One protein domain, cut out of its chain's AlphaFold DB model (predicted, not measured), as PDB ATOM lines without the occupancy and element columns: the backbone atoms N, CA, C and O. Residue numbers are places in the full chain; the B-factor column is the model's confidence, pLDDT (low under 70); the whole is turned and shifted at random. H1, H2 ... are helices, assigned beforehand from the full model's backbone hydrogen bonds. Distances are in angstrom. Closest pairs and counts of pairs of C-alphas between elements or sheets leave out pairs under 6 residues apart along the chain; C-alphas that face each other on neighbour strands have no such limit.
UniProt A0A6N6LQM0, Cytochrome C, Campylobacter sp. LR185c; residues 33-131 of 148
ATOM      1  N   ASP A  33      97.791 173.604 152.433       73.31
ATOM      2  CA  ASP A  33      97.065 172.493 153.044       73.31
ATOM      3  C   ASP A  33      96.477 171.599 151.938       73.31
ATOM      4  O   ASP A  33      95.435 171.913 151.360       73.31
ATOM      5  N   ALA A  34      97.175 170.513 151.594       67.94
ATOM      6  CA  ALA A  34      96.767 169.595 150.526       67.94
ATOM      7  C   ALA A  34      95.505 168.775 150.860       67.94
ATOM      8  O   ALA A  34      94.828 168.282 149.950       67.94
ATOM      9  N   ASP A  35      95.155 168.664 152.145       69.44
ATOM     10  CA  ASP A  35      93.948 167.976 152.609       69.44
ATOM     11  C   ASP A  35      92.714 168.898 152.580       69.44
ATOM     12  O   ASP A  35      91.568 168.445 152.708       69.44
ATOM     13  N   LYS A  36      92.920 170.205 152.375       78.31
ATOM     14  CA  LYS A  36      91.852 171.202 152.319       78.31
ATOM     15  C   LYS A  36      91.105 171.144 150.989       78.31
ATOM     16  O   LYS A  36      91.658 171.324 149.907       78.31
ATOM     17  N   VAL A  37      89.784 170.993 151.079       80.12
ATOM     18  CA  VAL A  37      88.885 171.163 149.932       80.12
ATOM     19  C   VAL A  37      88.559 172.647 149.774       80.12
ATOM     20  O   VAL A  37      87.937 173.256 150.646       80.12
ATOM     21  N   TYR A  38      88.972 173.230 148.651       83.31
ATOM     22  CA  TYR A  38      88.731 174.637 148.343       83.31
ATOM     23  C   TYR A  38      87.382 174.831 147.642       83.31
ATOM     24  O   TYR A  38      87.156 174.318 146.547       83.31
ATOM     25  N   ASP A  39      86.497 175.624 148.248       89.12
ATOM     26  CA  ASP A  39      85.275 176.105 147.596       89.12
ATOM     27  C   ASP A  39      85.641 177.201 146.584       89.12
ATOM     28  O   ASP A  39      85.948 178.341 146.944       89.12
ATOM     29  N   THR A  40      85.623 176.846 145.300       86.06
ATOM     30  CA  THR A  40      86.036 177.726 144.200       86.06
ATOM     31  C   THR A  40      85.134 178.951 144.042       86.06
ATOM     32  O   THR A  40      85.615 180.014 143.642       86.06
ATOM     33  N   GLN A  41      83.849 178.847 144.393       91.12
ATOM     34  CA  GLN A  41      82.905 179.958 144.316       91.12
ATOM     35  C   GLN A  41      83.163 180.962 145.440       91.12
ATOM     36  O   GLN A  41      83.279 182.162 145.186       91.12
ATOM     37  N   ARG A  42      83.345 180.476 146.670       93.19
ATOM     38  CA  ARG A  42      83.750 181.321 147.800       93.19
ATOM     39  C   ARG A  42      85.106 181.985 147.551       93.19
ATOM     40  O   ARG A  42      85.263 183.182 147.789       93.19
ATOM     41  N   ALA A  43      86.075 181.230 147.043       93.81
ATOM     42  CA  ALA A  43      87.404 181.733 146.722       93.81
ATOM     43  C   ALA A  43      87.365 182.832 145.644       93.81
ATOM     44  O   ALA A  43      88.039 183.861 145.760       93.81
ATOM     45  N   LYS A  44      86.504 182.668 144.631       95.75
ATOM     46  CA  LYS A  44      86.200 183.718 143.653       95.75
ATOM     47  C   LYS A  44      85.634 184.959 144.335       95.75
ATOM     48  O   LYS A  44      86.126 186.060 144.114       95.75
ATOM     49  N   GLU A  45      84.616 184.814 145.176       97.75
ATOM     50  CA  GLU A  45      84.014 185.949 145.883       97.75
ATOM     51  C   GLU A  45      85.045 186.708 146.723       97.75
ATOM     52  O   GLU A  45      85.085 187.941 146.685       97.75
ATOM     53  N   LEU A  46      85.936 185.987 147.408       97.25
ATOM     54  CA  LEU A  46      87.053 186.571 148.142       97.25
ATOM     55  C   LEU A  46      87.991 187.371 147.222       97.25
ATOM     56  O   LEU A  46      88.332 188.509 147.554       97.25
ATOM     57  N   TYR A  47      88.349 186.831 146.052       97.62
ATOM     58  CA  TYR A  47      89.216 187.488 145.062       97.62
ATOM     59  C   TYR A  47      88.677 188.844 144.601       97.62
ATOM     60  O   TYR A  47      89.404 189.845 144.563       97.62
ATOM     61  N   PHE A  48      87.378 188.912 144.310       98.00
ATOM     62  CA  PHE A  48      86.723 190.159 143.921       98.00
ATOM     63  C   PHE A  48      86.515 191.094 145.120       98.00
ATOM     64  O   PHE A  48      86.727 192.303 145.005       98.00
ATOM     65  N   LYS A  49      86.177 190.558 146.300       97.81
ATOM     66  CA  LYS A  49      85.997 191.341 147.534       97.81
ATOM     67  C   LYS A  49      87.287 192.039 147.971       97.81
ATOM     68  O   LYS A  49      87.246 193.210 148.347       97.81
ATOM     69  N   LYS A  50      88.430 191.352 147.884       96.38
ATOM     70  CA  LYS A  50      89.768 191.909 148.159       96.38
ATOM     71  C   LYS A  50      90.305 192.759 146.997       96.38
ATOM     72  O   LYS A  50      91.401 193.303 147.096       96.38
ATOM     73  N   ARG A  51      89.517 192.924 145.923       96.69
ATOM     74  CA  ARG A  51      89.810 193.747 144.737       96.69
ATOM     75  C   ARG A  51      91.061 193.321 143.971       96.69
ATOM     76  O   ARG A  51      91.624 194.127 143.228       96.69
ATOM     77  N   CYS A  52      91.473 192.062 144.086       96.81
ATOM     78  CA  CYS A  52      92.639 191.528 143.379       96.81
ATOM     79  C   CYS A  52      92.476 191.662 141.855       96.81
ATOM     80  O   CYS A  52      93.422 192.006 141.141       96.81
ATOM     81  N   ASN A  53      91.242 191.487 141.372       97.62
ATOM     82  CA  ASN A  53      90.890 191.556 139.958       97.62
ATOM     83  C   ASN A  53      91.156 192.924 139.311       97.62
ATOM     84  O   ASN A  53      91.428 193.014 138.111       97.62
ATOM     85  N   THR A  54      91.112 194.002 140.096       96.06
ATOM     86  CA  THR A  54      91.257 195.370 139.581       96.06
ATOM     87  C   THR A  54      92.606 195.588 138.892       96.06
ATOM     88  O   THR A  54      92.660 196.178 137.810       96.06
ATOM     89  N   CYS A  55      93.678 195.030 139.458       95.25
ATOM     90  CA  CYS A  55      95.027 195.100 138.904       95.25
ATOM     91  C   CYS A  55      95.408 193.830 138.133       95.25
ATOM     92  O   CYS A  55      96.041 193.918 137.081       95.25
ATOM     93  N   HIS A  56      95.008 192.655 138.624       96.31
ATOM     94  CA  HIS A  56      95.482 191.375 138.095       96.31
ATOM     95  C   HIS A  56      94.560 190.728 137.050       96.31
ATOM     96  O   HIS A  56      94.979 189.767 136.410       96.31
ATOM     97  N   GLY A  57      93.376 191.289 136.784       96.81
ATOM     98  CA  GLY A  57      92.386 190.687 135.881       96.81
ATOM     99  C   GLY A  57      91.514 189.659 136.593       96.81
ATOM    100  O   GLY A  57      91.776 189.322 137.741       96.81
ATOM    101  N   ASP A  58      90.461 189.175 135.947       96.56
ATOM    102  CA  ASP A  58      89.449 188.352 136.628       96.56
ATOM    103  C   ASP A  58      89.968 186.959 137.019       96.56
ATOM    104  O   ASP A  58      89.393 186.309 137.892       96.56
ATOM    105  N   MET A  59      91.067 186.519 136.401       93.62
ATOM    106  CA  MET A  59      91.739 185.238 136.620       93.62
ATOM    107  C   MET A  59      93.269 185.396 136.715       93.62
ATOM    108  O   MET A  59      94.021 184.479 136.380       93.62
ATOM    109  N   GLY A  60      93.769 186.565 137.130       95.50
ATOM    110  CA  GLY A  60      95.212 186.786 137.264       95.50
ATOM    111  C   GLY A  60      95.984 186.864 135.935       95.50
ATOM    112  O   GLY A  60      97.202 186.660 135.913       95.50
ATOM    113  N   GLU A  61      95.299 187.117 134.820       95.88
ATOM    114  CA  GLU A  61      95.840 187.131 133.458       95.88
ATOM    115  C   GLU A  61      96.474 188.467 133.040       95.88
ATOM    116  O   GLU A  61      97.199 188.523 132.039       95.88
ATOM    117  N   LYS A  62      96.230 189.557 133.778       96.00
ATOM    118  CA  LYS A  62      96.838 190.854 133.459       96.00
ATOM    119  C   LYS A  62      98.297 190.881 133.891       96.00
ATOM    120  O   LYS A  62      98.670 190.461 134.985       96.00
ATOM    121  N   LYS A  63      99.134 191.413 133.001       92.31
ATOM    122  CA  LYS A  63     100.545 191.684 133.270       92.31
ATOM    123  C   LYS A  63     100.686 193.144 133.676       92.31
ATOM    124  O   LYS A  63     100.295 194.017 132.904       92.31
ATOM    125  N   LEU A  64     101.263 193.398 134.845       87.00
ATOM    126  CA  LEU A  64     101.661 194.742 135.251       87.00
ATOM    127  C   LEU A  64     103.117 194.975 134.832       87.00
ATOM    128  O   LEU A  64     103.898 194.033 134.661       87.00
ATOM    129  N   THR A  65     103.492 196.232 134.620       82.69
ATOM    130  CA  THR A  65     104.865 196.588 134.248       82.69
ATOM    131  C   THR A  65     105.841 196.095 135.314       82.69
ATOM    132  O   THR A  65     105.691 196.413 136.489       82.69
ATOM    133  N   GLY A  66     106.836 195.306 134.903       80.25
ATOM    134  CA  GLY A  66     107.831 194.736 135.815       80.25
ATOM    135  C   GLY A  66     107.368 193.508 136.610       80.25
ATOM    136  O   GLY A  66     108.140 193.021 137.428       80.25
ATOM    137  N   SER A  67     106.163 192.972 136.369       84.75
ATOM    138  CA  SER A  67     105.678 191.756 137.034       84.75
ATOM    139  C   SER A  67     105.355 190.616 136.059       84.75
ATOM    140  O   SER A  67     105.179 190.805 134.848       84.75
ATOM    141  N   ARG A  68     105.280 189.396 136.604       90.62
ATOM    142  CA  ARG A  68     104.690 188.232 135.929       90.62
ATOM    143  C   ARG A  68     103.162 188.262 136.092       90.62
ATOM    144  O   ARG A  68     102.648 188.880 137.025       90.62
ATOM    145  N   ARG A  69     102.437 187.610 135.178       95.25
ATOM    146  CA  ARG A  69     100.999 187.333 135.347       95.25
ATOM    147  C   ARG A  69     100.840 186.287 136.443       95.25
ATOM    148  O   ARG A  69     101.592 185.316 136.440       95.25
ATOM    149  N   LEU A  70      99.859 186.449 137.328       94.94
ATOM    150  CA  LEU A  70      99.647 185.493 138.419       94.94
ATOM    151  C   LEU A  70      99.311 184.102 137.874       94.94
ATOM    152  O   LEU A  70      99.838 183.112 138.361       94.94
ATOM    153  N   ARG A  71      98.512 184.025 136.805       93.19
ATOM    154  CA  ARG A  71      98.133 182.741 136.197       93.19
ATOM    155  C   ARG A  71      99.329 181.930 135.678       93.19
ATOM    156  O   ARG A  71      99.287 180.699 135.715       93.19
ATOM    157  N   ASP A  72     100.386 182.619 135.247       93.50
ATOM    158  CA  ASP A  72     101.602 182.020 134.682       93.50
ATOM    159  C   ASP A  72     102.633 181.646 135.769       93.50
ATOM    160  O   ASP A  72     103.639 181.002 135.478       93.50
ATOM    161  N   MET A  73     102.413 182.059 137.021       91.50
ATOM    162  CA  MET A  73     103.239 181.670 138.165       91.50
ATOM    163  C   MET A  73     102.774 180.319 138.726       91.50
ATOM    164  O   MET A  73     101.595 179.957 138.623       91.50
ATOM    165  N   ASN A  74     103.695 179.563 139.329       88.75
ATOM    166  CA  ASN A  74     103.309 178.432 140.170       88.75
ATOM    167  C   ASN A  74     102.694 178.961 141.482       88.75
ATOM    168  O   ASN A  74     102.870 180.128 141.842       88.75
ATOM    169  N   ALA A  75     101.928 178.128 142.172       88.44
ATOM    170  CA  ALA A  75     101.187 178.550 143.352       88.44
ATOM    171  C   ALA A  75     102.090 178.945 144.528       88.44
ATOM    172  O   ALA A  75     101.833 179.949 145.195       88.44
ATOM    173  N   GLN A  76     103.174 178.201 144.741       86.06
ATOM    174  CA  GLN A  76     104.149 178.434 145.801       86.06
ATOM    175  C   GLN A  76     104.850 179.784 145.620       86.06
ATOM    176  O   GLN A  76     105.015 180.515 146.591       86.06
ATOM    177  N   ASP A  77     105.176 180.179 144.389       90.06
ATOM    178  CA  ASP A  77     105.747 181.486 144.053       90.06
ATOM    179  C   ASP A  77     104.771 182.613 144.418       90.06
ATOM    180  O   ASP A  77     105.190 183.660 144.918       90.06
ATOM    181  N   ILE A  78     103.471 182.425 144.153       93.44
ATOM    182  CA  ILE A  78     102.439 183.420 144.481       93.44
ATOM    183  C   ILE A  78     102.314 183.549 145.998       93.44
ATOM    184  O   ILE A  78     102.386 184.666 146.512       93.44
ATOM    185  N   LYS A  79     102.189 182.422 146.713       92.88
ATOM    186  CA  LYS A  79     102.101 182.402 148.180       92.88
ATOM    187  C   LYS A  79     103.338 183.034 148.808       92.88
ATOM    188  O   LYS A  79     103.213 183.924 149.645       92.88
ATOM    189  N   SER A  80     104.518 182.668 148.310       90.62
ATOM    190  CA  SER A  80     105.785 183.226 148.773       90.62
ATOM    191  C   SER A  80     105.853 184.732 148.593       90.62
ATOM    192  O   SER A  80     106.187 185.458 149.525       90.62
ATOM    193  N   SER A  81     105.453 185.217 147.417       92.00
ATOM    194  CA  SER A  81     105.439 186.648 147.129       92.00
ATOM    195  C   SER A  81     104.475 187.405 148.050       92.00
ATOM    196  O   SER A  81     104.819 188.480 148.533       92.00
ATOM    197  N   LEU A  82     103.281 186.856 148.316       93.94
ATOM    198  CA  LEU A  82     102.305 187.461 149.230       93.94
ATOM    199  C   LEU A  82     102.845 187.543 150.661       93.94
ATOM    200  O   LEU A  82     102.743 188.602 151.280       93.94
ATOM    201  N   ILE A  83     103.469 186.475 151.157       92.31
ATOM    202  CA  ILE A  83     104.091 186.463 152.488       92.31
ATOM    203  C   ILE A  83     105.230 187.481 152.547       92.31
ATOM    204  O   ILE A  83     105.278 188.290 153.469       92.31
ATOM    205  N   ASP A  84     106.097 187.528 151.538       91.00
ATOM    206  CA  ASP A  84     107.197 188.491 151.500       91.00
ATOM    207  C   ASP A  84     106.709 189.945 151.457       91.00
ATOM    208  O   ASP A  84     107.338 190.830 152.042       91.00
ATOM    209  N   TYR A  85     105.589 190.217 150.780       92.44
ATOM    210  CA  TYR A  85     104.952 191.534 150.809       92.44
ATOM    211  C   TYR A  85     104.359 191.859 152.181       92.44
ATOM    212  O   TYR A  85     104.515 192.990 152.643       92.44
ATOM    213  N   ALA A  86     103.720 190.894 152.847       91.00
ATOM    214  CA  ALA A  86     103.189 191.073 154.199       91.00
ATOM    215  C   ALA A  86     104.316 191.312 155.226       91.00
ATOM    216  O   ALA A  86     104.223 192.194 156.073       91.00
ATOM    217  N   LEU A  87     105.439 190.604 155.094       89.56
ATOM    218  CA  LEU A  87     106.619 190.782 155.946       89.56
ATOM    219  C   LEU A  87     107.444 192.034 155.599       89.56
ATOM    220  O   LEU A  87     108.363 192.391 156.332       89.56
ATOM    221  N   GLY A  88     107.138 192.711 154.488       85.25
ATOM    222  CA  GLY A  88     107.868 193.894 154.029       85.25
ATOM    223  C   GLY A  88     109.221 193.597 153.370       85.25
ATOM    224  O   GLY A  88     109.928 194.538 153.001       85.25
ATOM    225  N   ASN A  89     109.554 192.322 153.143       82.94
ATOM    226  CA  ASN A  89     110.819 191.859 152.558       82.94
ATOM    227  C   ASN A  89     111.028 192.346 151.109       82.94
ATOM    228  O   ASN A  89     112.159 192.422 150.635       82.94
ATOM    229  N   ASN A  90     109.952 192.725 150.406       73.94
ATOM    230  CA  ASN A  90     109.983 193.118 148.992       73.94
ATOM    231  C   ASN A  90     109.605 194.589 148.714       73.94
ATOM    232  O   ASN A  90     109.203 194.925 147.603       73.94
ATOM    233  N   SER A  91     109.779 195.513 149.662       72.44
ATOM    234  CA  SER A  91     109.293 196.915 149.577       72.44
ATOM    235  C   SER A  91     110.090 197.872 148.658       72.44
ATOM    236  O   SER A  91     110.100 199.081 148.864       72.44
ATOM    237  N   GLN A  92     110.777 197.357 147.639       78.38
ATOM    238  CA  GLN A  92     111.767 198.110 146.852       78.38
ATOM    239  C   GLN A  92     111.172 198.937 145.693       78.38
ATOM    240  O   GLN A  92     111.875 199.737 145.081       78.38
ATOM    241  N   THR A  93     109.889 198.757 145.360       82.25
ATOM    242  CA  THR A  93     109.230 199.417 144.221       82.25
ATOM    243  C   THR A  93     107.855 199.956 144.611       82.25
ATOM    244  O   THR A  93     107.208 199.429 145.510       82.25
ATOM    245  N   ALA A  94     107.346 200.958 143.888       81.69
ATOM    246  CA  ALA A  94     105.986 201.460 144.112       81.69
ATOM    247  C   ALA A  94     104.920 200.352 143.967       81.69
ATOM    248  O   ALA A  94     103.974 200.294 144.749       81.69
ATOM    249  N   GLY A  95     105.104 199.436 143.006       83.75
ATOM    250  CA  GLY A  95     104.211 198.291 142.814       83.75
ATOM    251  C   GLY A  95     104.235 197.312 143.988       83.75
ATOM    252  O   GLY A  95     103.186 196.823 144.402       83.75
ATOM    253  N   SER A  96     105.407 197.066 144.577       87.00
ATOM    254  CA  SER A  96     105.518 196.179 145.734       87.00
ATOM    255  C   SER A  96     105.021 196.808 147.033       87.00
ATOM    256  O   SER A  96     104.394 196.115 147.828       87.00
ATOM    257  N   VAL A  97     105.194 198.121 147.218       89.25
ATOM    258  CA  VAL A  97     104.562 198.865 148.322       89.25
ATOM    259  C   VAL A  97     103.037 198.805 148.208       89.25
ATOM    260  O   VAL A  97     102.348 198.551 149.194       89.25
ATOM    261  N   GLN A  98     102.494 198.973 146.997       90.62
ATOM    262  CA  GLN A  98     101.056 198.852 146.770       90.62
ATOM    263  C   GLN A  98     100.546 197.438 147.080       90.62
ATOM    264  O   GLN A  98      99.490 197.305 147.702       90.62
ATOM    265  N   MET A  99     101.284 196.393 146.687       93.31
ATOM    266  CA  MET A  99     100.917 195.011 147.008       93.31
ATOM    267  C   MET A  99     101.038 194.681 148.494       93.31
ATOM    268  O   MET A  99     100.208 193.925 148.994       93.31
ATOM    269  N   ALA A 100     101.987 195.279 149.215       93.50
ATOM    270  CA  ALA A 100     102.115 195.100 150.660       93.50
ATOM    271  C   ALA A 100     100.836 195.498 151.411       93.50
ATOM    272  O   ALA A 100     100.447 194.807 152.348       93.50
ATOM    273  N   ILE A 101     100.129 196.548 150.979       92.25
ATOM    274  CA  ILE A 101      98.855 196.963 151.596       92.25
ATOM    275  C   ILE A 101      97.810 195.841 151.511       92.25
ATOM    276  O   ILE A 101      97.135 195.544 152.495       92.25
ATOM    277  N   TYR A 102      97.688 195.204 150.344       94.88
ATOM    278  CA  TYR A 102      96.738 194.111 150.148       94.88
ATOM    279  C   TYR A 102      97.188 192.844 150.875       94.88
ATOM    280  O   TYR A 102      96.385 192.242 151.586       94.88
ATOM    281  N   ALA A 103      98.464 192.474 150.751       94.75
ATOM    282  CA  ALA A 103      99.023 191.266 151.353       94.75
ATOM    283  C   ALA A 103      98.923 191.264 152.887       94.75
ATOM    284  O   ALA A 103      98.549 190.251 153.467       94.75
ATOM    285  N   ASN A 104      99.147 192.411 153.537       93.62
ATOM    286  CA  ASN A 104      99.006 192.560 154.991       93.62
ATOM    287  C   ASN A 104      97.573 192.361 155.513       93.62
ATOM    288  O   ASN A 104      97.369 192.199 156.712       93.62
ATOM    289  N   SER A 105      96.569 192.395 154.632       94.12
ATOM    290  CA  SER A 105      95.160 192.196 154.992       94.12
ATOM    291  C   SER A 105      94.670 190.757 154.806       94.12
ATOM    292  O   SER A 105      93.468 190.507 154.944       94.12
ATOM    293  N   LEU A 106      95.564 189.842 154.423       95.50
ATOM    294  CA  LEU A 106      95.245 188.450 154.131       95.50
ATOM    295  C   LEU A 106      95.724 187.534 155.254       95.50
ATOM    296  O   LEU A 106      96.853 187.653 155.729       95.50
ATOM    297  N   THR A 107      94.886 186.576 155.635       94.12
ATOM    298  CA  THR A 107      95.347 185.399 156.385       94.12
ATOM    299  C   THR A 107      95.997 184.386 155.436       94.12
ATOM    300  O   THR A 107      95.761 184.431 154.230       94.12
ATOM    301  N   HIS A 108      96.776 183.435 155.962       90.88
ATOM    302  CA  HIS A 108      97.334 182.346 155.142       90.88
ATOM    303  C   HIS A 108      96.229 181.540 154.440       90.88
ATOM    304  O   HIS A 108      96.346 181.243 153.256       90.88
ATOM    305  N   ASP A 109      95.111 181.285 155.125       90.62
ATOM    306  CA  ASP A 109      93.943 180.631 154.529       90.62
ATOM    307  C   ASP A 109      93.346 181.427 153.365       90.62
ATOM    308  O   ASP A 109      92.988 180.847 152.341       90.62
ATOM    309  N   GLU A 110      93.234 182.751 153.513       94.88
ATOM    310  CA  GLU A 110      92.747 183.620 152.444       94.88
ATOM    311  C   GLU A 110      93.720 183.630 151.257       94.88
ATOM    312  O   GLU A 110      93.271 183.607 150.115       94.88
ATOM    313  N   MET A 111      95.038 183.631 151.495       94.88
ATOM    314  CA  MET A 111      96.033 183.500 150.421       94.88
ATOM    315  C   MET A 111      95.837 182.193 149.647       94.88
ATOM    316  O   MET A 111      95.851 182.206 148.415       94.88
ATOM    317  N   ASP A 112      95.587 181.094 150.354       92.00
ATOM    318  CA  ASP A 112      95.385 179.786 149.740       92.00
ATOM    319  C   ASP A 112      94.098 179.723 148.917       92.00
ATOM    320  O   ASP A 112      94.125 179.264 147.776       92.00
ATOM    321  N   GLU A 113      92.990 180.253 149.446       92.88
ATOM    322  CA  GLU A 113      91.728 180.381 148.709       92.88
ATOM    323  C   GLU A 113      91.923 181.206 147.422       92.88
ATOM    324  O   GLU A 113      91.531 180.777 146.336       92.88
ATOM    325  N   LEU A 114      92.596 182.359 147.501       95.25
ATOM    326  CA  LEU A 114      92.860 183.211 146.334       95.25
ATOM    327  C   LEU A 114      93.681 182.491 145.258       95.25
ATOM    328  O   LEU A 114      93.396 182.625 144.065       95.25
ATOM    329  N   ILE A 115      94.698 181.731 145.664       93.88
ATOM    330  CA  ILE A 115      95.555 180.985 144.740       93.88
ATOM    331  C   ILE A 115      94.785 179.818 144.122       93.88
ATOM    332  O   ILE A 115      94.846 179.641 142.903       93.88
ATOM    333  N   ALA A 116      93.986 179.099 144.913       91.56
ATOM    334  CA  ALA A 116      93.106 178.046 144.418       91.56
ATOM    335  C   ALA A 116      92.130 178.570 143.355       91.56
ATOM    336  O   ALA A 116      91.953 177.935 142.318       91.56
ATOM    337  N   TYR A 117      91.569 179.768 143.543       94.25
ATOM    338  CA  TYR A 117      90.730 180.399 142.522       94.25
ATOM    339  C   TYR A 117      91.493 180.709 141.222       94.25
ATOM    340  O   TYR A 117      91.013 180.389 140.136       94.25
ATOM    341  N   ILE A 118      92.687 181.311 141.309       94.31
ATOM    342  CA  ILE A 118      93.482 181.687 140.124       94.31
ATOM    343  C   ILE A 118      93.932 180.450 139.338       94.31
ATOM    344  O   ILE A 118      93.975 180.475 138.105       94.31
ATOM    345  N   LYS A 119      94.324 179.387 140.046       91.00
ATOM    346  CA  LYS A 119      94.890 178.181 139.438       91.00
ATOM    347  C   LYS A 119      93.831 177.146 139.045       91.00
ATOM    348  O   LYS A 119      94.079 176.368 138.126       91.00
ATOM    349  N   GLY A 120      92.658 177.179 139.674       86.31
ATOM    350  CA  GLY A 120      91.561 176.245 139.432       86.31
ATOM    351  C   GLY A 120      91.797 174.855 140.034       86.31
ATOM    352  O   GLY A 120      92.750 174.625 140.774       86.31
ATOM    353  N   GLU A 121      90.919 173.911 139.692       68.56
ATOM    354  CA  GLU A 121      90.868 172.560 140.285       68.56
ATOM    355  C   GLU A 121      92.158 171.743 140.096       68.56
ATOM    356  O   GLU A 121      92.530 170.965 140.973       68.56
ATOM    357  N   ASN A 122      92.891 171.967 138.999       67.75
ATOM    358  CA  ASN A 122      94.142 171.254 138.712       67.75
ATOM    359  C   ASN A 122      95.218 171.487 139.783       67.75
ATOM    360  O   ASN A 122      96.033 170.607 140.035       67.75
ATOM    361  N   PHE A 123      95.206 172.647 140.437       73.38
ATOM    362  CA  PHE A 123      96.203 172.987 141.447       73.38
ATOM    363  C   PHE A 123      96.054 172.181 142.740       73.38
ATOM    364  O   PHE A 123      97.057 171.760 143.309       73.38
ATOM    365  N   VAL A 124      94.820 171.912 143.175       65.94
ATOM    366  CA  VAL A 124      94.569 171.084 144.367       65.94
ATOM    367  C   VAL A 124      95.075 169.660 144.133       65.94
ATOM    368  O   VAL A 124      95.711 169.069 145.000       65.94
ATOM    369  N   ILE A 125      94.871 169.141 142.918       65.19
ATOM    370  CA  ILE A 125      95.347 167.818 142.507       65.19
ATOM    371  C   ILE A 125      96.882 167.785 142.431       65.19
ATOM    372  O   ILE A 125      97.497 166.836 142.906       65.19
ATOM    373  N   GLU A 126      97.515 168.815 141.859       67.69
ATOM    374  CA  GLU A 126      98.979 168.914 141.774       67.69
ATOM    375  C   GLU A 126      99.638 168.925 143.161       67.69
ATOM    376  O   GLU A 126     100.620 168.211 143.356       67.69
ATOM    377  N   LEU A 127      99.075 169.652 144.132       68.31
ATOM    378  CA  LEU A 127      99.557 169.650 145.518       68.31
ATOM    379  C   LEU A 127      99.461 168.269 146.169       68.31
ATOM    380  O   LEU A 127     100.441 167.785 146.726       68.31
ATOM    381  N   GLN A 128      98.308 167.608 146.043       63.41
ATOM    382  CA  GLN A 128      98.098 166.267 146.596       63.41
ATOM    383  C   GLN A 128      99.058 165.243 145.985       63.41
ATOM    384  O   GLN A 128      99.602 164.395 146.688       63.41
ATOM    385  N   ILE A 129      99.304 165.323 144.674       64.19
ATOM    386  CA  ILE A 129     100.278 164.459 143.999       64.19
ATOM    387  C   ILE A 129     101.692 164.727 144.521       64.19
ATOM    388  O   ILE A 129     102.449 163.783 144.737       64.19
ATOM    389  N   GLN A 130     102.060 165.990 144.722       65.00
ATOM    390  CA  GLN A 130     103.395 166.361 145.177       65.00
ATOM    391  C   GLN A 130     103.668 165.859 146.602       65.00
ATOM    392  O   GLN A 130     104.714 165.252 146.829       65.00
ATOM    393  N   ASP A 131     102.687 165.969 147.502       61.62
ATOM    394  CA  ASP A 131     102.763 165.426 148.863       61.62
ATOM    395  C   ASP A 131     102.860 163.895 148.880       61.62
ATOM    396  O   ASP A 131     103.601 163.321 149.682       61.62
TER     397      ASP A 131
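Overview. This is residues 33 to 131 of the 148 residues of the protein "Cytochrome C" of Campylobacter sp. LR185c (UniProt A0A6N6LQM0). H5 is the middle of a small crossed-helix body, with H1 and H3 packed on it; H4 crosses the last residues of H3 at one end of the long axis, and H6 makes the other end. A long loop, residues 57 to 74, joins little H2 to H3. The printed part, 99 residues with six named helices and no named strand, is all helix and compact, radius of gyration of the C-alphas 12.9 A, spans 36 by 24 by 23 A.

Along the chain. H1 is residues 40 to 49, from C-alpha 40 at (86.036, 177.726, 144.200); H2 is 52 to 56. H3, 75 to 86, is 16.7 A long; H4 is 94 to 103; H5, 108 to 119, is 16.4 A. H6, 121 to 131, ends at (102.763, 165.426, 148.863).

Arrangement. H1 touches H5 about perpendicular, 73 degrees, closest C-alphas Ala 43 and Glu 113, 4.9 A. H3 touches H5 at a steep tilt of 42 degrees, opposite ways, closest C-alphas Ala 75 and Ile 115, 6.3 A. With residues 82 to 86 alone H3 touches H4, closest C-alphas Tyr 85 and Ala 100, 4.6 A. H2 and H6 touch no helix. O i to N i+4 pairs are within hydrogen-bond range throughout H1, H2, H3 and H5, 5 of 6 in H4 and 6 of 7 in H6.

Size, cuts and confidence. The farthest C-alphas, Ala 94 and Ile 129, are 37.4 A apart. The printed part has no cut; pLDDT is under 70 at 34 to 35, 121 to 122 and 124 to 131.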